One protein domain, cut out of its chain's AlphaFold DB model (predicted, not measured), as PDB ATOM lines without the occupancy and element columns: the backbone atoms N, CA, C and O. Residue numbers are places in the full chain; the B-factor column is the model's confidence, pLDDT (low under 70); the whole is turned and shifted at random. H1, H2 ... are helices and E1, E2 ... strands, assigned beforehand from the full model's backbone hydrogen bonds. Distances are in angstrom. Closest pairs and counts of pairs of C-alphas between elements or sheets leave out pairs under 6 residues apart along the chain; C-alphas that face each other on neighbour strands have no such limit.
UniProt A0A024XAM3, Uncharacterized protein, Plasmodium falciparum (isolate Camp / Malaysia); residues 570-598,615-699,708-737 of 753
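This is residues 570 to 598, 615 to 699 and 708 to 737 of the 753 residues of an uncharacterized protein of Plasmodium falciparum (isolate Camp / Malaysia) (UniProt A0A024XAM3). Two long helices, H3 and H5, run side by side in opposite directions, and a strongly twisted four-stranded sheet packs beside one half of their length. H1 crosses the pair farther along, from H3 to H5; H2 lies by edge strand E5, H4 continues beyond the end of H3, and residues 630 to 638 stick out. The printed part has 144 residues, with five named helices and five named strands in the order E1 H1 E2 E3 H2 E4 E5 H3 H4 H5, class mixed. The antiparallel sheet has the order E1 E2 E4 E5. The whole is only just loose, close to compact, with a radius of gyration of the C-alphas of 17.7 A and spans of 57 by 38 by 25 A.

E1, residues 572 to 577, begins at C-alpha 572 (-91.094, 27.045, 18.331). H1 is residues 585 to 597, 18.1 A long. E2 is residues 616 to 622, 19.0 A; E3, residues 627 to 629, pairs with no named strand. H2 is residues 637 to 645, E4 649 to 653 and E5 665 to 669. H3, residues 670 to 692, is 31.0 A long, and H4 is residues 694 to 697. H5, residues 710 to 735, is 37.4 A long and ends at C-alpha 735 (-103.170, 31.167, 21.033).

N 574 and O 619 of E1 and E2 are 2.7 A apart, N 620 and O 651 of E2 and E4 2.9 A, and N 650 and O 668 of the hairpin E4 and E5 2.8 A, within hydrogen-bond range. H3 is on one face of the sheet, making two layers, helix over sheet, at a height over the sheet of 9.4 A. It runs along the strands, at 9 degrees to E4 on the local plane. H3 and H5 only just touch, with 3 pairs of C-alphas within 8 A, at a shallow tilt of 10 degrees, opposite ways; the closest C-alphas, of Lys 692 and Lys 712, are 7.4 A apart. H1 touches H5 with residues 594 to 597 alone, about perpendicular at 79 degrees; the closest C-alphas, of Cys 594 and Cys 715, are 5.4 A apart. H2 only grazes the sheet, with residues 639 to 645, and H5 only grazes it, with residues 719 to 733. H4 is not on the sheet. Every O i to N i+4 pair is within range in H1 and H3, 4 of 5 in H2 and 21 of 22 in H5; H4 is too short for one.

The C-alphas farthest apart, of Gln 632 and Asn 699, are 59.1 A apart. Residues 599 to 614 and 700 to 707 are not printed; the C-alpha gaps are 15.3 A and 15.9 A. The link E4 to E5 is long. Mean pLDDT of the printed part is 80.5; 26 residues are under 70, among them 729 to 737.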
ATOM      1  N   VAL A 570     -89.032  19.631  16.960       86.81
ATOM      2  CA  VAL A 570     -88.520  20.988  16.746       86.81
ATOM      3  C   VAL A 570     -89.406  21.976  17.500       86.81
ATOM      4  O   VAL A 570     -90.592  22.096  17.212       86.81
ATOM      5  N   GLY A 571     -88.832  22.672  18.484       85.19
ATOM      6  CA  GLY A 571     -89.551  23.682  19.264       85.19
ATOM      7  C   GLY A 571     -89.793  24.968  18.485       85.19
ATOM      8  O   GLY A 571     -89.072  25.275  17.534       85.19
ATOM      9  N   THR A 572     -90.765  25.755  18.942       87.00
ATOM     10  CA  THR A 572     -91.094  27.045  18.331       87.00
ATOM     11  C   THR A 572     -89.994  28.060  18.646       87.00
ATOM     12  O   THR A 572     -89.778  28.357  19.827       87.00
ATOM     13  N   PRO A 573     -89.274  28.589  17.640       86.81
ATOM     14  CA  PRO A 573     -88.194  29.534  17.869       86.81
ATOM     15  C   PRO A 573     -88.744  30.923  18.199       86.81
ATOM     16  O   PRO A 573     -89.589  31.475  17.493       86.81
ATOM     17  N   ILE A 574     -88.208  31.517  19.256       84.19
ATOM     18  CA  ILE A 574     -88.562  32.835  19.749       84.19
ATOM     19  C   ILE A 574     -87.285  33.638  19.988       84.19
ATOM     20  O   ILE A 574     -86.522  33.390  20.918       84.19
ATOM     21  N   GLU A 575     -87.077  34.650  19.154       84.50
ATOM     22  CA  GLU A 575     -85.910  35.528  19.240       84.50
ATOM     23  C   GLU A 575     -86.216  36.775  20.073       84.50
ATOM     24  O   GLU A 575     -87.062  37.596  19.699       84.50
ATOM     25  N   ILE A 576     -85.477  36.959  21.166       83.00
ATOM     26  CA  ILE A 576     -85.546  38.146  22.026       83.00
ATOM     27  C   ILE A 576     -84.305  38.994  21.816       83.00
ATOM     28  O   ILE A 576     -83.196  38.484  21.873       83.00
ATOM     29  N   LEU A 577     -84.469  40.305  21.632       83.31
ATOM     30  CA  LEU A 577     -83.329  41.218  21.731       83.31
ATOM     31  C   LEU A 577     -82.801  41.204  23.167       83.31
ATOM     32  O   LEU A 577     -83.530  41.606  24.076       83.31
ATOM     33  N   LYS A 578     -81.545  40.788  23.345       79.56
ATOM     34  CA  LYS A 578     -80.854  40.761  24.634       79.56
ATOM     35  C   LYS A 578     -80.859  42.154  25.249       79.56
ATOM     36  O   LYS A 578     -80.192  43.056  24.752       79.56
ATOM     37  N   SER A 579     -81.559  42.313  26.363       70.06
ATOM     38  CA  SER A 579     -81.416  43.494  27.224       70.06
ATOM     39  C   SER A 579     -80.213  43.370  28.165       70.06
ATOM     40  O   SER A 579     -79.775  44.364  28.737       70.06
ATOM     41  N   GLY A 580     -79.727  42.137  28.355       71.00
ATOM     42  CA  GLY A 580     -78.700  41.769  29.325       71.00
ATOM     43  C   GLY A 580     -79.123  41.892  30.792       71.00
ATOM     44  O   GLY A 580     -80.146  42.499  31.145       71.00
ATOM     45  N   GLU A 581     -78.323  41.264  31.649       65.94
ATOM     46  CA  GLU A 581     -78.521  41.198  33.106       65.94
ATOM     47  C   GLU A 581     -77.444  42.001  33.863       65.94
ATOM     48  O   GLU A 581     -77.641  42.387  35.017       65.94
ATOM     49  N   GLY A 582     -76.327  42.310  33.199       65.44
ATOM     50  CA  GLY A 582     -75.274  43.186  33.689       65.44
ATOM     51  C   GLY A 582     -75.681  44.659  33.728       65.44
ATOM     52  O   GLY A 582     -76.782  45.066  33.350       65.44
ATOM     53  N   HIS A 583     -74.777  45.477  34.266       63.44
ATOM     54  CA  HIS A 583     -75.008  46.911  34.435       63.44
ATOM     55  C   HIS A 583     -75.037  47.666  33.104       63.44
ATOM     56  O   HIS A 583     -76.012  48.360  32.828       63.44
ATOM     57  N   ASP A 584     -74.011  47.484  32.273       69.44
ATOM     58  CA  ASP A 584     -73.868  48.214  31.013       69.44
ATOM     59  C   ASP A 584     -74.482  47.486  29.813       69.44
ATOM     60  O   ASP A 584     -74.661  48.096  28.756       69.44
ATOM     61  N   ASP A 585     -74.891  46.225  29.980       76.94
ATOM     62  CA  ASP A 585     -75.386  45.393  28.886       76.94
ATOM     63  C   ASP A 585     -76.512  46.077  28.105       76.94
ATOM     64  O   ASP A 585     -76.490  46.113  26.881       76.94
ATOM     65  N   ILE A 586     -77.484  46.679  28.795       81.56
ATOM     66  CA  ILE A 586     -78.621  47.338  28.143       81.56
ATOM     67  C   ILE A 586     -78.174  48.491  27.237       81.56
ATOM     68  O   ILE A 586     -78.669  48.642  26.117       81.56
ATOM     69  N   LYS A 587     -77.205  49.289  27.700       82.81
ATOM     70  CA  LYS A 587     -76.636  50.407  26.946       82.81
ATOM     71  C   LYS A 587     -75.912  49.884  25.715       82.81
ATOM     72  O   LYS A 587     -76.175  50.361  24.612       82.81
ATOM     73  N   GLU A 588     -75.039  48.902  25.904       84.69
ATOM     74  CA  GLU A 588     -74.241  48.311  24.831       84.69
ATOM     75  C   GLU A 588     -75.125  47.633  23.782       84.69
ATOM     76  O   GLU A 588     -74.964  47.880  22.585       84.69
ATOM     77  N   LYS A 589     -76.118  46.848  24.211       85.25
ATOM     78  CA  LYS A 589     -77.031  46.122  23.323       85.25
ATOM     79  C   LYS A 589     -77.937  47.060  22.536       85.25
ATOM     80  O   LYS A 589     -78.098  46.866  21.331       85.25
ATOM     81  N   ILE A 590     -78.470  48.117  23.155       86.06
ATOM     82  CA  ILE A 590     -79.239  49.147  22.436       86.06
ATOM     83  C   ILE A 590     -78.344  49.910  21.450       86.06
ATOM     84  O   ILE A 590     -78.764  50.207  20.333       86.06
ATOM     85  N   GLU A 591     -77.102  50.223  21.821       85.94
ATOM     86  CA  GLU A 591     -76.161  50.902  20.925       85.94
ATOM     87  C   GLU A 591     -75.778  50.054  19.718       85.94
ATOM     88  O   GLU A 591     -75.788  50.557  18.593       85.94
ATOM     89  N   GLN A 592     -75.490  48.775  19.936       87.06
ATOM     90  CA  GLN A 592     -75.243  47.819  18.866       87.06
ATOM     91  C   GLN A 592     -76.487  47.654  17.986       87.06
ATOM     92  O   GLN A 592     -76.375  47.764  16.765       87.06
ATOM     93  N   PHE A 593     -77.682  47.509  18.576       87.38
ATOM     94  CA  PHE A 593     -78.941  47.488  17.830       87.38
ATOM     95  C   PHE A 593     -79.058  48.720  16.922       87.38
ATOM     96  O   PHE A 593     -79.175  48.566  15.709       87.38
ATOM     97  N   CYS A 594     -78.899  49.936  17.452       86.06
ATOM     98  CA  CYS A 594     -78.980  51.154  16.641       86.06
ATOM     99  C   CYS A 594     -77.962  51.204  15.500       86.06
ATOM    100  O   CYS A 594     -78.320  51.584  14.386       86.06
ATOM    101  N   LYS A 595     -76.707  50.809  15.749       85.19
ATOM    102  CA  LYS A 595     -75.671  50.762  14.704       85.19
ATOM    103  C   LYS A 595     -76.085  49.836  13.562       85.19
ATOM    104  O   LYS A 595     -75.992  50.219  12.403       85.19
ATOM    105  N   THR A 596     -76.624  48.662  13.891       79.81
ATOM    106  CA  THR A 596     -77.062  47.685  12.882       79.81
ATOM    107  C   THR A 596     -78.278  48.119  12.068       79.81
ATOM    108  O   THR A 596     -78.481  47.586  10.980       79.81
ATOM    109  N   GLN A 597     -79.093  49.033  12.598       72.19
ATOM    110  CA  GLN A 597     -80.314  49.520  11.956       72.19
ATOM    111  C   GLN A 597     -80.102  50.801  11.135       72.19
ATOM    112  O   GLN A 597     -80.943  51.133  10.301       72.19
ATOM    113  N   ASN A 598     -79.016  51.538  11.382       62.88
ATOM    114  CA  ASN A 598     -78.714  52.817  10.728       62.88
ATOM    115  C   ASN A 598     -77.678  52.697   9.595       62.88
ATOM    116  O   ASN A 598     -77.265  53.710   9.035       62.88
ATOM    117  N   LEU A 615     -76.790  39.576  19.316       78.88
ATOM    118  CA  LEU A 615     -77.770  40.529  19.859       78.88
ATOM    119  C   LEU A 615     -79.059  39.871  20.333       78.88
ATOM    120  O   LEU A 615     -79.815  40.491  21.079       78.88
ATOM    121  N   TYR A 616     -79.304  38.633  19.917       83.00
ATOM    122  CA  TYR A 616     -80.554  37.942  20.167       83.00
ATOM    123  C   TYR A 616     -80.333  36.712  21.049       83.00
ATOM    124  O   TYR A 616     -79.292  36.057  20.977       83.00
ATOM    125  N   ASP A 617     -81.300  36.438  21.918       84.75
ATOM    126  CA  ASP A 617     -81.483  35.147  22.568       84.75
ATOM    127  C   ASP A 617     -82.485  34.342  21.744       84.75
ATOM    128  O   ASP A 617     -83.632  34.761  21.577       84.75
ATOM    129  N   GLU A 618     -82.047  33.196  21.229       88.06
ATOM    130  CA  GLU A 618     -82.873  32.254  20.471       88.06
ATOM    131  C   GLU A 618     -83.489  31.228  21.436       88.06
ATOM    132  O   GLU A 618     -82.972  30.123  21.620       88.06
ATOM    133  N   TRP A 619     -84.590  31.601  22.088       89.31
ATOM    134  CA  TRP A 619     -85.362  30.677  22.915       89.31
ATOM    135  C   TRP A 619     -86.133  29.699  22.030       89.31
ATOM    136  O   TRP A 619     -86.622  30.065  20.965       89.31
ATOM    137  N   LYS A 620     -86.287  28.453  22.473       91.56
ATOM    138  CA  LYS A 620     -87.178  27.475  21.840       91.56
ATOM    139  C   LYS A 620     -88.226  27.032  22.842       91.56
ATOM    140  O   LYS A 620     -87.861  26.542  23.908       91.56
ATOM    141  N   CYS A 621     -89.498  27.209  22.506       89.94
ATOM    142  CA  CYS A 621     -90.609  26.835  23.374       89.94
ATOM    143  C   CYS A 621     -91.303  25.563  22.881       89.94
ATOM    144  O   CYS A 621     -91.453  25.352  21.677       89.94
ATOM    145  N   TYR A 622     -91.710  24.726  23.828       90.25
ATOM    146  CA  TYR A 622     -92.261  23.394  23.609       90.25
ATOM    147  C   TYR A 622     -93.500  23.206  24.477       90.25
ATOM    148  O   TYR A 622     -93.517  23.639  25.630       90.25
ATOM    149  N   GLN A 623     -94.502  22.515  23.942       88.12
ATOM    150  CA  GLN A 623     -95.642  22.047  24.729       88.12
ATOM    151  C   GLN A 623     -95.216  20.922  25.677       88.12
ATOM    152  O   GLN A 623     -94.246  20.215  25.408       88.12
ATOM    153  N   PHE A 624     -95.963  20.703  26.758       87.25
ATOM    154  CA  PHE A 624     -95.665  19.626  27.710       87.25
ATOM    155  C   PHE A 624     -95.531  18.249  27.036       87.25
ATOM    156  O   PHE A 624     -94.554  17.539  27.253       87.25
ATOM    157  N   GLU A 625     -96.448  17.911  26.123       88.56
ATOM    158  CA  GLU A 625     -96.468  16.629  25.401       88.56
ATOM    159  C   GLU A 625     -95.223  16.400  24.518       88.56
ATOM    160  O   GLU A 625     -94.904  15.263  24.157       88.56
ATOM    161  N   GLN A 626     -94.493  17.466  24.187       90.31
ATOM    162  CA  GLN A 626     -93.267  17.450  23.386       90.31
ATOM    163  C   GLN A 626     -91.997  17.265  24.222       90.31
ATOM    164  O   GLN A 626     -90.908  17.111  23.665       90.31
ATOM    165  N   LEU A 627     -92.123  17.286  25.545       90.94
ATOM    166  CA  LEU A 627     -91.016  17.236  26.486       90.94
ATOM    167  C   LEU A 627     -90.949  15.868  27.168       90.94
ATOM    168  O   LEU A 627     -91.937  15.142  27.281       90.94
ATOM    169  N   ARG A 628     -89.755  15.507  27.631       89.75
ATOM    170  CA  ARG A 628     -89.517  14.380  28.536       89.75
ATOM    171  C   ARG A 628     -88.614  14.831  29.680       89.75
ATOM    172  O   ARG A 628     -87.712  15.640  29.467       89.75
ATOM    173  N   LYS A 629     -88.848  14.312  30.883       84.75
ATOM    174  CA  LYS A 629     -87.970  14.516  32.044       84.75
ATOM    175  C   LYS A 629     -86.774  13.563  31.934       84.75
ATOM    176  O   LYS A 629     -86.957  12.417  31.527       84.75
ATOM    177  N   VAL A 630     -85.559  14.041  32.214       79.56
ATOM    178  CA  VAL A 630     -84.311  13.306  31.900       79.56
ATOM    179  C   VAL A 630     -83.525  12.870  33.144       79.56
ATOM    180  O   VAL A 630     -82.610  12.056  33.028       79.56
ATOM    181  N   GLY A 631     -83.864  13.359  34.339       66.62
ATOM    182  CA  GLY A 631     -83.137  13.048  35.576       66.62
ATOM    183  C   GLY A 631     -84.021  12.813  36.794       66.62
ATOM    184  O   GLY A 631     -85.237  12.689  36.673       66.62
ATOM    185  N   GLN A 632     -83.360  12.739  37.955       64.38
ATOM    186  CA  GLN A 632     -83.988  12.620  39.273       64.38
ATOM    187  C   GLN A 632     -84.869  13.827  39.602       64.38
ATOM    188  O   GLN A 632     -84.684  14.919  39.056       64.38
ATOM    189  N   ASP A 633     -85.828  13.598  40.497       61.53
ATOM    190  CA  ASP A 633     -86.780  14.610  40.930       61.53
ATOM    191  C   ASP A 633     -86.081  15.792  41.611       61.53
ATOM    192  O   ASP A 633     -85.122  15.641  42.366       61.53
ATOM    193  N   ASP A 634     -86.557  16.990  41.281       68.44
ATOM    194  CA  ASP A 634     -86.203  18.225  41.966       68.44
ATOM    195  C   ASP A 634     -87.162  18.418  43.148       68.44
ATOM    196  O   ASP A 634     -88.343  18.119  43.012       68.44
ATOM    197  N   ASP A 635     -86.708  19.015  44.250       67.75
ATOM    198  CA  ASP A 635     -87.530  19.338  45.432       67.75
ATOM    199  C   ASP A 635     -88.553  20.485  45.189       67.75
ATOM    200  O   ASP A 635     -88.924  21.213  46.113       67.75
ATOM    201  N   ASP A 636     -88.954  20.735  43.940       75.81
ATOM    202  CA  ASP A 636     -89.937  21.754  43.539       75.81
ATOM    203  C   ASP A 636     -91.080  21.064  42.793       75.81
ATOM    204  O   ASP A 636     -91.171  21.148  41.567       75.81
ATOM    205  N   ASP A 637     -91.952  20.400  43.556       74.62
ATOM    206  CA  ASP A 637     -93.127  19.651  43.073       74.62
ATOM    207  C   ASP A 637     -94.081  20.498  42.208       74.62
ATOM    208  O   ASP A 637     -94.876  19.976  41.424       74.62
ATOM    209  N   ASP A 638     -94.017  21.825  42.342       82.94
ATOM    210  CA  ASP A 638     -94.807  22.756  41.536       82.94
ATOM    211  C   ASP A 638     -94.231  22.946  40.128       82.94
ATOM    212  O   ASP A 638     -94.944  23.379  39.230       82.94
ATOM    213  N   TYR A 639     -92.943  22.661  39.905       84.94
ATOM    214  CA  TYR A 639     -92.309  22.881  38.605       84.94
ATOM    215  C   TYR A 639     -92.926  22.031  37.509       84.94
ATOM    216  O   TYR A 639     -93.289  22.570  36.469       84.94
ATOM    217  N   ASP A 640     -93.075  20.733  37.752       84.12
ATOM    218  CA  ASP A 640     -93.612  19.815  36.752       84.12
ATOM    219  C   ASP A 640     -95.076  20.167  36.439       84.12
ATOM    220  O   ASP A 640     -95.454  20.243  35.269       84.12
ATOM    221  N   LYS A 641     -95.858  20.533  37.467       85.19
ATOM    222  CA  LYS A 641     -97.227  21.056  37.313       85.19
ATOM    223  C   LYS A 641     -97.266  22.347  36.497       85.19
ATOM    224  O   LYS A 641     -98.137  22.515  35.648       85.19
ATOM    225  N   ASP A 642     -96.327  23.264  36.724       84.94
ATOM    226  CA  ASP A 642     -96.240  24.514  35.968       84.94
ATOM    227  C   ASP A 642     -95.800  24.292  34.517       84.94
ATOM    228  O   ASP A 642     -96.171  25.075  33.644       84.94
ATOM    229  N   VAL A 643     -95.012  23.253  34.231       86.44
ATOM    230  CA  VAL A 643     -94.691  22.868  32.849       86.44
ATOM    231  C   VAL A 643     -95.924  22.262  32.174       86.44
ATOM    232  O   VAL A 643     -96.231  22.627  31.038       86.44
ATOM    233  N   GLU A 644     -96.645  21.378  32.868       84.12
ATOM    234  CA  GLU A 644     -97.833  20.691  32.351       84.12
ATOM    235  C   GLU A 644     -99.006  21.646  32.099       84.12
ATOM    236  O   GLU A 644     -99.576  21.675  31.007       84.12
ATOM    237  N   HIS A 645     -99.354  22.462  33.093       81.31
ATOM    238  CA  HIS A 645    -100.538  23.321  33.061       81.31
ATOM    239  C   HIS A 645    -100.234  24.775  32.677       81.31
ATOM    240  O   HIS A 645    -101.136  25.511  32.281       81.31
ATOM    241  N   GLY A 646     -98.975  25.214  32.764       72.31
ATOM    242  CA  GLY A 646     -98.562  26.604  32.538       72.31
ATOM    243  C   GLY A 646     -98.139  26.937  31.105       72.31
ATOM    244  O   GLY A 646     -97.408  27.910  30.910       72.31
ATOM    245  N   GLY A 647     -98.578  26.148  30.116       73.75
ATOM    246  CA  GLY A 647     -98.340  26.404  28.689       73.75
ATOM    247  C   GLY A 647     -96.996  25.895  28.153       73.75
ATOM    248  O   GLY A 647     -96.539  26.367  27.113       73.75
ATOM    249  N   GLY A 648     -96.353  24.956  28.857       87.62
ATOM    250  CA  GLY A 648     -95.107  24.326  28.429       87.62
ATOM    251  C   GLY A 648     -93.836  25.030  28.913       87.62
ATOM    252  O   GLY A 648     -93.814  25.727  29.934       87.62
ATOM    253  N   LEU A 649     -92.740  24.823  28.181       91.44
ATOM    254  CA  LEU A 649     -91.390  25.206  28.591       91.44
ATOM    255  C   LEU A 649     -90.620  25.888  27.465       91.44
ATOM    256  O   LEU A 649     -90.602  25.410  26.334       91.44
ATOM    257  N   CYS A 650     -89.905  26.955  27.805       91.88
ATOM    258  CA  CYS A 650     -88.967  27.633  26.927       91.88
ATOM    259  C   CYS A 650     -87.528  27.370  27.380       91.88
ATOM    260  O   CYS A 650     -87.183  27.564  28.548       91.88
ATOM    261  N   ILE A 651     -86.689  26.952  26.434       92.94
ATOM    262  CA  ILE A 651     -85.293  26.566  26.642       92.94
ATOM    263  C   ILE A 651     -84.383  27.482  25.819       92.94
ATOM    264  O   ILE A 651     -84.580  27.641  24.614       92.94
ATOM    265  N   LEU A 652     -83.365  28.054  26.459       91.25
ATOM    266  CA  LEU A 652     -82.281  28.801  25.820       91.25
ATOM    267  C   LEU A 652     -80.976  28.038  25.994       91.25
ATOM    268  O   LEU A 652     -80.544  27.799  27.118       91.25
ATOM    269  N   LYS A 653     -80.308  27.702  24.891       88.56
ATOM    270  CA  LYS A 653     -78.977  27.094  24.955       88.56
ATOM    271  C   LYS A 653     -77.970  28.109  25.502       88.56
ATOM    272  O   LYS A 653     -77.897  29.230  24.998       88.56
ATOM    273  N   ASN A 654     -77.164  27.717  26.485       83.94
ATOM    274  CA  ASN A 654     -76.101  28.574  26.986       83.94
ATOM    275  C   ASN A 654     -74.890  28.509  26.046       83.94
ATOM    276  O   ASN A 654     -74.028  27.640  26.157       83.94
ATOM    277  N   THR A 655     -74.818  29.439  25.097       76.00
ATOM    278  CA  THR A 655     -73.690  29.542  24.158       76.00
ATOM    279  C   THR A 655     -72.429  30.133  24.791       76.00
ATOM    280  O   THR A 655     -71.377  30.107  24.167       76.00
ATOM    281  N   ASN A 656     -72.531  30.664  26.014       69.38
ATOM    282  CA  ASN A 656     -71.465  31.377  26.715       69.38
ATOM    283  C   ASN A 656     -70.928  30.585  27.917       69.38
ATOM    284  O   ASN A 656     -70.390  31.192  28.841       69.38
ATOM    285  N   LYS A 657     -71.095  29.256  27.933       72.50
ATOM    286  CA  LYS A 657     -70.550  28.369  28.969       72.50
ATOM    287  C   LYS A 657     -69.032  28.573  29.052       72.50
ATOM    288  O   LYS A 657     -68.325  28.244  28.101       72.50
ATOM    289  N   LYS A 658     -68.540  29.155  30.152       65.88
ATOM    290  CA  LYS A 658     -67.098  29.386  30.365       65.88
ATOM    291  C   LYS A 658     -66.503  28.330  31.284       65.88
ATOM    292  O   LYS A 658     -65.368  27.922  31.070       65.88
ATOM    293  N   ASN A 659     -67.285  27.871  32.260       65.75
ATOM    294  CA  ASN A 659     -66.874  26.867  33.233       65.75
ATOM    295  C   ASN A 659     -67.727  25.597  33.116       65.75
ATOM    296  O   ASN A 659     -68.859  25.628  32.633       65.75
ATOM    297  N   LEU A 660     -67.197  24.468  33.599       58.72
ATOM    298  CA  LEU A 660     -67.943  23.204  33.687       58.72
ATOM    299  C   LEU A 660     -69.214  23.328  34.545       58.72
ATOM    300  O   LEU A 660     -70.194  22.653  34.250       58.72
ATOM    301  N   GLU A 661     -69.196  24.216  35.542       62.78
ATOM    302  CA  GLU A 661     -70.297  24.464  36.483       62.78
ATOM    303  C   GLU A 661     -71.396  25.399  35.946       62.78
ATOM    304  O   GLU A 661     -72.438  25.548  36.585       62.78
ATOM    305  N   ASP A 662     -71.185  26.050  34.797       73.88
ATOM    306  CA  ASP A 662     -72.226  26.868  34.175       73.88
ATOM    307  C   ASP A 662     -73.298  25.954  33.553       73.88
ATOM    308  O   ASP A 662     -72.957  24.969  32.880       73.88
ATOM    309  N   PRO A 663     -74.591  26.294  33.684       82.75
ATOM    310  CA  PRO A 663     -75.656  25.474  33.129       82.75
ATOM    311  C   PRO A 663     -75.551  25.391  31.608       82.75
ATOM    312  O   PRO A 663     -75.268  26.382  30.934       82.75
ATOM    313  N   GLU A 664     -75.835  24.221  31.040       84.69
ATOM    314  CA  GLU A 664     -75.799  24.011  29.583       84.69
ATOM    315  C   GLU A 664     -76.922  24.749  28.850       84.69
ATOM    316  O   GLU A 664     -76.813  25.096  27.670       84.69
ATOM    317  N   GLN A 665     -78.012  25.006  29.563       88.94
ATOM    318  CA  GLN A 665     -79.193  25.683  29.066       88.94
ATOM    319  C   GLN A 665     -79.927  26.376  30.206       88.94
ATOM    320  O   GLN A 665     -79.838  25.963  31.357       88.94
ATOM    321  N   PHE A 666     -80.695  27.402  29.870       91.06
ATOM    322  CA  PHE A 666     -81.621  28.055  30.779       91.06
ATOM    323  C   PHE A 666     -83.049  27.644  30.446       91.06
ATOM    324  O   PHE A 666     -83.433  27.605  29.279       91.06
ATOM    325  N   GLN A 667     -83.843  27.374  31.474       92.44
ATOM    326  CA  GLN A 667     -85.226  26.941  31.354       92.44
ATOM    327  C   GLN A 667     -86.157  27.872  32.126       92.44
ATOM    328  O   GLN A 667     -85.879  28.266  33.262       92.44
ATOM    329  N   LYS A 668     -87.281  28.206  31.493       91.25
ATOM    330  CA  LYS A 668     -88.404  28.938  32.084       91.25
ATOM    331  C   LYS A 668     -89.686  28.265  31.614       91.25
ATOM    332  O   LYS A 668     -89.815  27.996  30.421       91.25
ATOM    333  N   THR A 669     -90.653  28.047  32.503       90.44
ATOM    334  CA  THR A 669     -92.011  27.720  32.030       90.44
ATOM    335  C   THR A 669     -92.538  28.878  31.187       90.44
ATOM    336  O   THR A 669     -92.059  30.012  31.323       90.44
ATOM    337  N   PHE A 670     -93.494  28.618  30.300       86.44
ATOM    338  CA  PHE A 670     -93.949  29.634  29.354       86.44
ATOM    339  C   PHE A 670     -94.408  30.927  30.056       86.44
ATOM    340  O   PHE A 670     -93.959  32.016  29.698       86.44
ATOM    341  N   ASN A 671     -95.198  30.820  31.130       85.50
ATOM    342  CA  ASN A 671     -95.616  31.981  31.928       85.50
ATOM    343  C   ASN A 671     -94.427  32.775  32.500       85.50
ATOM    344  O   ASN A 671     -94.383  34.001  32.413       85.50
ATOM    345  N   ASN A 672     -93.417  32.084  33.038       88.31
ATOM    346  CA  ASN A 672     -92.196  32.712  33.551       88.31
ATOM    347  C   ASN A 672     -91.404  33.428  32.448       88.31
ATOM    348  O   ASN A 672     -90.847  34.506  32.661       88.31
ATOM    349  N   PHE A 673     -91.354  32.831  31.263       88.31
ATOM    350  CA  PHE A 673     -90.730  33.424  30.090       88.31
ATOM    351  C   PHE A 673     -91.485  34.665  29.591       88.31
ATOM    352  O   PHE A 673     -90.858  35.678  29.276       88.31
ATOM    353  N   PHE A 674     -92.818  34.632  29.591       85.69
ATOM    354  CA  PHE A 674     -93.643  35.789  29.253       85.69
ATOM    355  C   PHE A 674     -93.405  36.956  30.225       85.69
ATOM    356  O   PHE A 674     -93.146  38.080  29.792       85.69
ATOM    357  N   TYR A 675     -93.396  36.688  31.535       86.19
ATOM    358  CA  TYR A 675     -93.087  37.704  32.544       86.19
ATOM    359  C   TYR A 675     -91.685  38.292  32.386       86.19
ATOM    360  O   TYR A 675     -91.530  39.511  32.460       86.19
ATOM    361  N   TYR A 676     -90.682  37.454  32.110       87.06
ATOM    362  CA  TYR A 676     -89.334  37.906  31.761       87.06
ATOM    363  C   TYR A 676     -89.359  38.885  30.582       87.06
ATOM    364  O   TYR A 676     -88.817  39.987  30.682       87.06
ATOM    365  N   TRP A 677     -90.032  38.522  29.488       86.25
ATOM    366  CA  TRP A 677     -90.094  39.353  28.288       86.25
ATOM    367  C   TRP A 677     -90.745  40.717  28.559       86.25
ATOM    368  O   TRP A 677     -90.173  41.751  28.200       86.25
ATOM    369  N   VAL A 678     -91.897  40.739  29.244       86.69
ATOM    370  CA  VAL A 678     -92.604  41.984  29.597       86.69
ATOM    371  C   VAL A 678     -91.747  42.848  30.523       86.69
ATOM    372  O   VAL A 678     -91.580  44.045  30.278       86.69
ATOM    373  N   ALA A 679     -91.163  42.248  31.563       86.25
ATOM    374  CA  ALA A 679     -90.351  42.967  32.536       86.25
ATOM    375  C   ALA A 679     -89.136  43.640  31.880       86.25
ATOM    376  O   ALA A 679     -88.860  44.817  32.139       86.25
ATOM    377  N   HIS A 680     -88.455  42.923  30.982       84.31
ATOM    378  CA  HIS A 680     -87.321  43.444  30.223       84.31
ATOM    379  C   HIS A 680     -87.732  44.498  29.189       84.31
ATOM    380  O   HIS A 680     -87.044  45.505  29.056       84.31
ATOM    381  N   MET A 681     -88.877  44.349  28.517       86.62
ATOM    382  CA  MET A 681     -89.407  45.385  27.619       86.62
ATOM    383  C   MET A 681     -89.673  46.703  28.367       86.62
ATOM    384  O   MET A 681     -89.293  47.777  27.892       86.62
ATOM    385  N   LEU A 682     -90.258  46.633  29.567       87.38
ATOM    386  CA  LEU A 682     -90.497  47.806  30.411       87.38
ATOM    387  C   LEU A 682     -89.188  48.420  30.930       87.38
ATOM    388  O   LEU A 682     -89.012  49.637  30.849       87.38
ATOM    389  N   LYS A 683     -88.240  47.592  31.396       84.75
ATOM    390  CA  LYS A 683     -86.882  48.028  31.778       84.75
ATOM    391  C   LYS A 683     -86.202  48.779  30.626       84.75
ATOM    392  O   LYS A 683     -85.704  49.889  30.824       84.75
ATOM    393  N   ASP A 684     -86.229  48.207  29.425       86.81
ATOM    394  CA  ASP A 684     -85.655  48.804  28.218       86.81
ATOM    395  C   ASP A 684     -86.315  50.141  27.873       86.81
ATOM    396  O   ASP A 684     -85.635  51.123  27.569       86.81
ATOM    397  N   SER A 685     -87.641  50.211  27.984       87.88
ATOM    398  CA  SER A 685     -88.414  51.433  27.739       87.88
ATOM    399  C   SER A 685     -88.042  52.557  28.710       87.88
ATOM    400  O   SER A 685     -87.906  53.717  28.306       87.88
ATOM    401  N   ILE A 686     -87.811  52.227  29.986       84.62
ATOM    402  CA  ILE A 686     -87.328  53.186  30.989       84.62
ATOM    403  C   ILE A 686     -85.943  53.701  30.597       84.62
ATOM    404  O   ILE A 686     -85.725  54.914  30.616       84.62
ATOM    405  N   TYR A 687     -85.019  52.826  30.194       85.38
ATOM    406  CA  TYR A 687     -83.692  53.244  29.732       85.38
ATOM    407  C   TYR A 687     -83.776  54.168  28.507       85.38
ATOM    408  O   TYR A 687     -83.131  55.223  28.469       85.38
ATOM    409  N   TRP A 688     -84.616  53.833  27.524       88.31
ATOM    410  CA  TRP A 688     -84.865  54.682  26.359       88.31
ATOM    411  C   TRP A 688     -85.311  56.082  26.769       88.31
ATOM    412  O   TRP A 688     -84.677  57.067  26.382       88.31
ATOM    413  N   ARG A 689     -86.346  56.169  27.610       85.88
ATOM    414  CA  ARG A 689     -86.911  57.436  28.090       85.88
ATOM    415  C   ARG A 689     -85.916  58.250  28.919       85.88
ATOM    416  O   ARG A 689     -85.805  59.459  28.731       85.88
ATOM    417  N   THR A 690     -85.207  57.603  29.840       80.75
ATOM    418  CA  THR A 690     -84.438  58.287  30.897       80.75
ATOM    419  C   THR A 690     -82.960  58.481  30.578       80.75
ATOM    420  O   THR A 690     -82.329  59.333  31.197       80.75
ATOM    421  N   LYS A 691     -82.399  57.738  29.617       82.56
ATOM    422  CA  LYS A 691     -80.974  57.820  29.249       82.56
ATOM    423  C   LYS A 691     -80.783  58.185  27.785       82.56
ATOM    424  O   LYS A 691     -80.132  59.183  27.468       82.56
ATOM    425  N   LYS A 692     -81.344  57.394  26.864       85.00
ATOM    426  CA  LYS A 692     -81.033  57.542  25.432       85.00
ATOM    427  C   LYS A 692     -81.708  58.766  24.813       85.00
ATOM    428  O   LYS A 692     -81.046  59.538  24.105       85.00
ATOM    429  N   LEU A 693     -82.990  58.960  25.126       87.19
ATOM    430  CA  LEU A 693     -83.848  60.026  24.603       87.19
ATOM    431  C   LEU A 693     -84.058  61.179  25.583       87.19
ATOM    432  O   LEU A 693     -84.658  62.172  25.194       87.19
ATOM    433  N   GLU A 694     -83.525  61.117  26.805       83.44
ATOM    434  CA  GLU A 694     -83.745  62.130  27.851       83.44
ATOM    435  C   GLU A 694     -83.570  63.572  27.332       83.44
ATOM    436  O   GLU A 694     -84.428  64.434  27.505       83.44
ATOM    437  N   LYS A 695     -82.475  63.843  26.609       77.94
ATOM    438  CA  LYS A 695     -82.179  65.176  26.043       77.94
ATOM    439  C   LYS A 695     -83.121  65.582  24.898       77.94
ATOM    440  O   LYS A 695     -83.296  66.782  24.657       77.94
ATOM    441  N   CYS A 696     -83.692  64.599  24.208       79.62
ATOM    442  CA  CYS A 696     -84.658  64.776  23.126       79.62
ATOM    443  C   CYS A 696     -86.078  64.996  23.665       79.62
ATOM    444  O   CYS A 696     -86.817  65.770  23.074       79.62
ATOM    445  N   LEU A 697     -86.409  64.404  24.820       75.88
ATOM    446  CA  LEU A 697     -87.711  64.514  25.489       75.88
ATOM    447  C   LEU A 697     -87.836  65.733  26.425       75.88
ATOM    448  O   LEU A 697     -88.935  66.051  26.868       75.88
ATOM    449  N   LYS A 698     -86.737  66.432  26.756       64.44
ATOM    450  CA  LYS A 698     -86.782  67.669  27.567       64.44
ATOM    451  C   LYS A 698     -87.520  68.792  26.820       64.44
ATOM    452  O   LYS A 698     -86.937  69.396  25.908       64.44
ATOM    453  N   ASN A 699     -88.756  69.062  27.253       54.91
ATOM    454  CA  ASN A 699     -89.692  70.038  26.692       54.91
ATOM    455  C   ASN A 699     -89.420  71.493  27.115       54.91
ATOM    456  O   ASN A 699     -89.089  71.784  28.263       54.91
ATOM    457  N   GLY A 708     -78.851  65.684  16.359       71.75
ATOM    458  CA  GLY A 708     -78.557  64.362  16.930       71.75
ATOM    459  C   GLY A 708     -79.728  63.650  17.624       71.75
ATOM    460  O   GLY A 708     -79.515  62.563  18.159       71.75
ATOM    461  N   CYS A 709     -80.943  64.219  17.629       82.81
ATOM    462  CA  CYS A 709     -82.140  63.526  18.123       82.81
ATOM    463  C   CYS A 709     -82.828  62.664  17.062       82.81
ATOM    464  O   CYS A 709     -83.250  61.574  17.415       82.81
ATOM    465  N   HIS A 710     -82.856  63.089  15.793       82.50
ATOM    466  CA  HIS A 710     -83.459  62.334  14.682       82.50
ATOM    467  C   HIS A 710     -83.012  60.864  14.678       82.50
ATOM    468  O   HIS A 710     -83.789  59.992  15.031       82.50
ATOM    469  N   GLY A 711     -81.714  60.590  14.491       84.00
ATOM    470  CA  GLY A 711     -81.210  59.208  14.469       84.00
ATOM    471  C   GLY A 711     -81.404  58.409  15.768       84.00
ATOM    472  O   GLY A 711     -81.355  57.178  15.745       84.00
ATOM    473  N   LYS A 712     -81.629  59.072  16.914       86.75
ATOM    474  CA  LYS A 712     -81.990  58.388  18.166       86.75
ATOM    475  C   LYS A 712     -83.471  58.029  18.204       86.75
ATOM    476  O   LYS A 712     -83.793  56.930  18.644       86.75
ATOM    477  N   CYS A 713     -84.338  58.940  17.765       86.75
ATOM    478  CA  CYS A 713     -85.772  58.712  17.637       86.75
ATOM    479  C   CYS A 713     -86.056  57.641  16.578       86.75
ATOM    480  O   CYS A 713     -86.786  56.707  16.884       86.75
ATOM    481  N   ASP A 714     -85.393  57.687  15.419       87.94
ATOM    482  CA  ASP A 714     -85.536  56.660  14.378       87.94
ATOM    483  C   ASP A 714     -85.120  55.283  14.899       87.94
ATOM    484  O   ASP A 714     -85.783  54.276  14.656       87.94
ATOM    485  N   CYS A 715     -84.009  55.211  15.646       90.06
ATOM    486  CA  CYS A 715     -83.597  53.946  16.243       90.06
ATOM    487  C   CYS A 715     -84.626  53.446  17.268       90.06
ATOM    488  O   CYS A 715     -84.909  52.249  17.314       90.06
ATOM    489  N   PHE A 716     -85.187  54.344  18.080       91.12
ATOM    490  CA  PHE A 716     -86.237  53.990  19.030       91.12
ATOM    491  C   PHE A 716     -87.491  53.474  18.321       91.12
ATOM    492  O   PHE A 716     -88.016  52.439  18.713       91.12
ATOM    493  N   GLU A 717     -87.929  54.125  17.243       89.56
ATOM    494  CA  GLU A 717     -89.055  53.662  16.429       89.56
ATOM    495  C   GLU A 717     -88.799  52.254  15.879       89.56
ATOM    496  O   GLU A 717     -89.614  51.354  16.080       89.56
ATOM    497  N   LYS A 718     -87.623  52.012  15.285       89.81
ATOM    498  CA  LYS A 718     -87.230  50.675  14.810       89.81
ATOM    499  C   LYS A 718     -87.206  49.645  15.941       89.81
ATOM    500  O   LYS A 718     -87.600  48.498  15.734       89.81
ATOM    501  N   TRP A 719     -86.770  50.036  17.139       90.06
ATOM    502  CA  TRP A 719     -86.815  49.183  18.328       90.06
ATOM    503  C   TRP A 719     -88.260  48.853  18.737       90.06
ATOM    504  O   TRP A 719     -88.559  47.688  18.992       90.06
ATOM    505  N   VAL A 720     -89.176  49.828  18.730       89.62
ATOM    506  CA  VAL A 720     -90.606  49.622  19.030       89.62
ATOM    507  C   VAL A 720     -91.259  48.698  18.001       89.62
ATOM    508  O   VAL A 720     -91.921  47.733  18.384       89.62
ATOM    509  N   VAL A 721     -91.043  48.945  16.705       86.94
ATOM    510  CA  VAL A 721     -91.556  48.093  15.615       86.94
ATOM    511  C   VAL A 721     -91.047  46.665  15.773       86.94
ATOM    512  O   VAL A 721     -91.817  45.711  15.672       86.94
ATOM    513  N   GLN A 722     -89.763  46.504  16.095       84.62
ATOM    514  CA  GLN A 722     -89.184  45.196  16.358       84.62
ATOM    515  C   GLN A 722     -89.870  44.502  17.543       84.62
ATOM    516  O   GLN A 722     -90.277  43.352  17.400       84.62
ATOM    517  N   LYS A 723     -90.078  45.186  18.677       84.38
ATOM    518  CA  LYS A 723     -90.762  44.598  19.842       84.38
ATOM    519  C   LYS A 723     -92.216  44.234  19.524       84.38
ATOM    520  O   LYS A 723     -92.661  43.167  19.946       84.38
ATOM    521  N   LYS A 724     -92.923  45.053  18.736       83.06
ATOM    522  CA  LYS A 724     -94.296  44.791  18.273       83.06
ATOM    523  C   LYS A 724     -94.376  43.536  17.400       83.06
ATOM    524  O   LYS A 724     -95.112  42.615  17.737       83.06
ATOM    525  N   ASN A 725     -93.573  43.462  16.338       79.25
ATOM    526  CA  ASN A 725     -93.566  42.314  15.423       79.25
ATOM    527  C   ASN A 725     -93.208  41.010  16.153       79.25
ATOM    528  O   ASN A 725     -93.672  39.932  15.787       79.25
ATOM    529  N   ARG A 726     -92.362  41.091  17.188       74.62
ATOM    530  CA  ARG A 726     -92.061  39.939  18.041       74.62
ATOM    531  C   ARG A 726     -93.267  39.582  18.906       74.62
ATOM    532  O   ARG A 726     -93.636  38.417  18.880       74.62
ATOM    533  N   MET A 727     -93.906  40.549  19.579       72.38
ATOM    534  CA  MET A 727     -95.126  40.352  20.389       72.38
ATOM    535  C   MET A 727     -96.227  39.598  19.629       72.38
ATOM    536  O   MET A 727     -96.802  38.655  20.163       72.38
ATOM    537  N   GLU A 728     -96.472  39.967  18.373       71.81
ATOM    538  CA  GLU A 728     -97.465  39.303  17.518       71.81
ATOM    539  C   GLU A 728     -97.133  37.816  17.299       71.81
ATOM    540  O   GLU A 728     -98.019  36.965  17.384       71.81
ATOM    541  N   LYS A 729     -95.849  37.465  17.126       68.50
ATOM    542  CA  LYS A 729     -95.420  36.056  17.058       68.50
ATOM    543  C   LYS A 729     -95.688  35.307  18.366       68.50
ATOM    544  O   LYS A 729     -96.181  34.188  18.303       68.50
ATOM    545  N   TYR A 730     -95.423  35.912  19.532       67.81
ATOM    546  CA  TYR A 730     -95.737  35.281  20.828       67.81
ATOM    547  C   TYR A 730     -97.224  35.019  20.992       67.81
ATOM    548  O   TYR A 730     -97.602  33.951  21.461       67.81
ATOM    549  N   GLN A 731     -98.053  36.006  20.641       66.31
ATOM    550  CA  GLN A 731     -99.500  35.870  20.728       66.31
ATOM    551  C   GLN A 731     -99.948  34.684  19.883       66.31
ATOM    552  O   GLN A 731    -100.617  33.809  20.415       66.31
ATOM    553  N   ASN A 732     -99.514  34.595  18.625       64.62
ATOM    554  CA  ASN A 732     -99.887  33.479  17.757       64.62
ATOM    555  C   ASN A 732     -99.454  32.122  18.339       64.62
ATOM    556  O   ASN A 732    -100.286  31.230  18.458       64.62
ATOM    557  N   THR A 733     -98.212  31.994  18.823       59.19
ATOM    558  CA  THR A 733     -97.727  30.760  19.474       59.19
ATOM    559  C   THR A 733     -98.515  30.397  20.740       59.19
ATOM    560  O   THR A 733     -98.733  29.220  21.011       59.19
ATOM    561  N   PHE A 734     -98.945  31.384  21.530       57.28
ATOM    562  CA  PHE A 734     -99.729  31.160  22.749       57.28
ATOM    563  C   PHE A 734    -101.187  30.794  22.449       57.28
ATOM    564  O   PHE A 734    -101.740  29.889  23.071       57.28
ATOM    565  N   TRP A 735    -101.804  31.460  21.472       53.44
ATOM    566  CA  TRP A 735    -103.170  31.167  21.033       53.44
ATOM    567  C   TRP A 735    -103.282  29.787  20.373       53.44
ATOM    568  O   TRP A 735    -104.319  29.141  20.498       53.44
ATOM    569  N   GLU A 736    -102.210  29.303  19.745       52.69
ATOM    570  CA  GLU A 736    -102.116  27.934  19.224       52.69
ATOM    571  C   GLU A 736    -101.926  26.872  20.334       52.69
ATOM    572  O   GLU A 736    -102.174  25.694  20.088       52.69
ATOM    573  N   ALA A 737    -101.533  27.261  21.560       47.84
ATOM    574  CA  ALA A 737    -101.115  26.343  22.626       47.84
ATOM    575  C   ALA A 737    -102.248  25.742  23.490       47.84
ATOM    576  O   ALA A 737    -102.222  24.527  23.673       47.84
TER     577      ALA A 737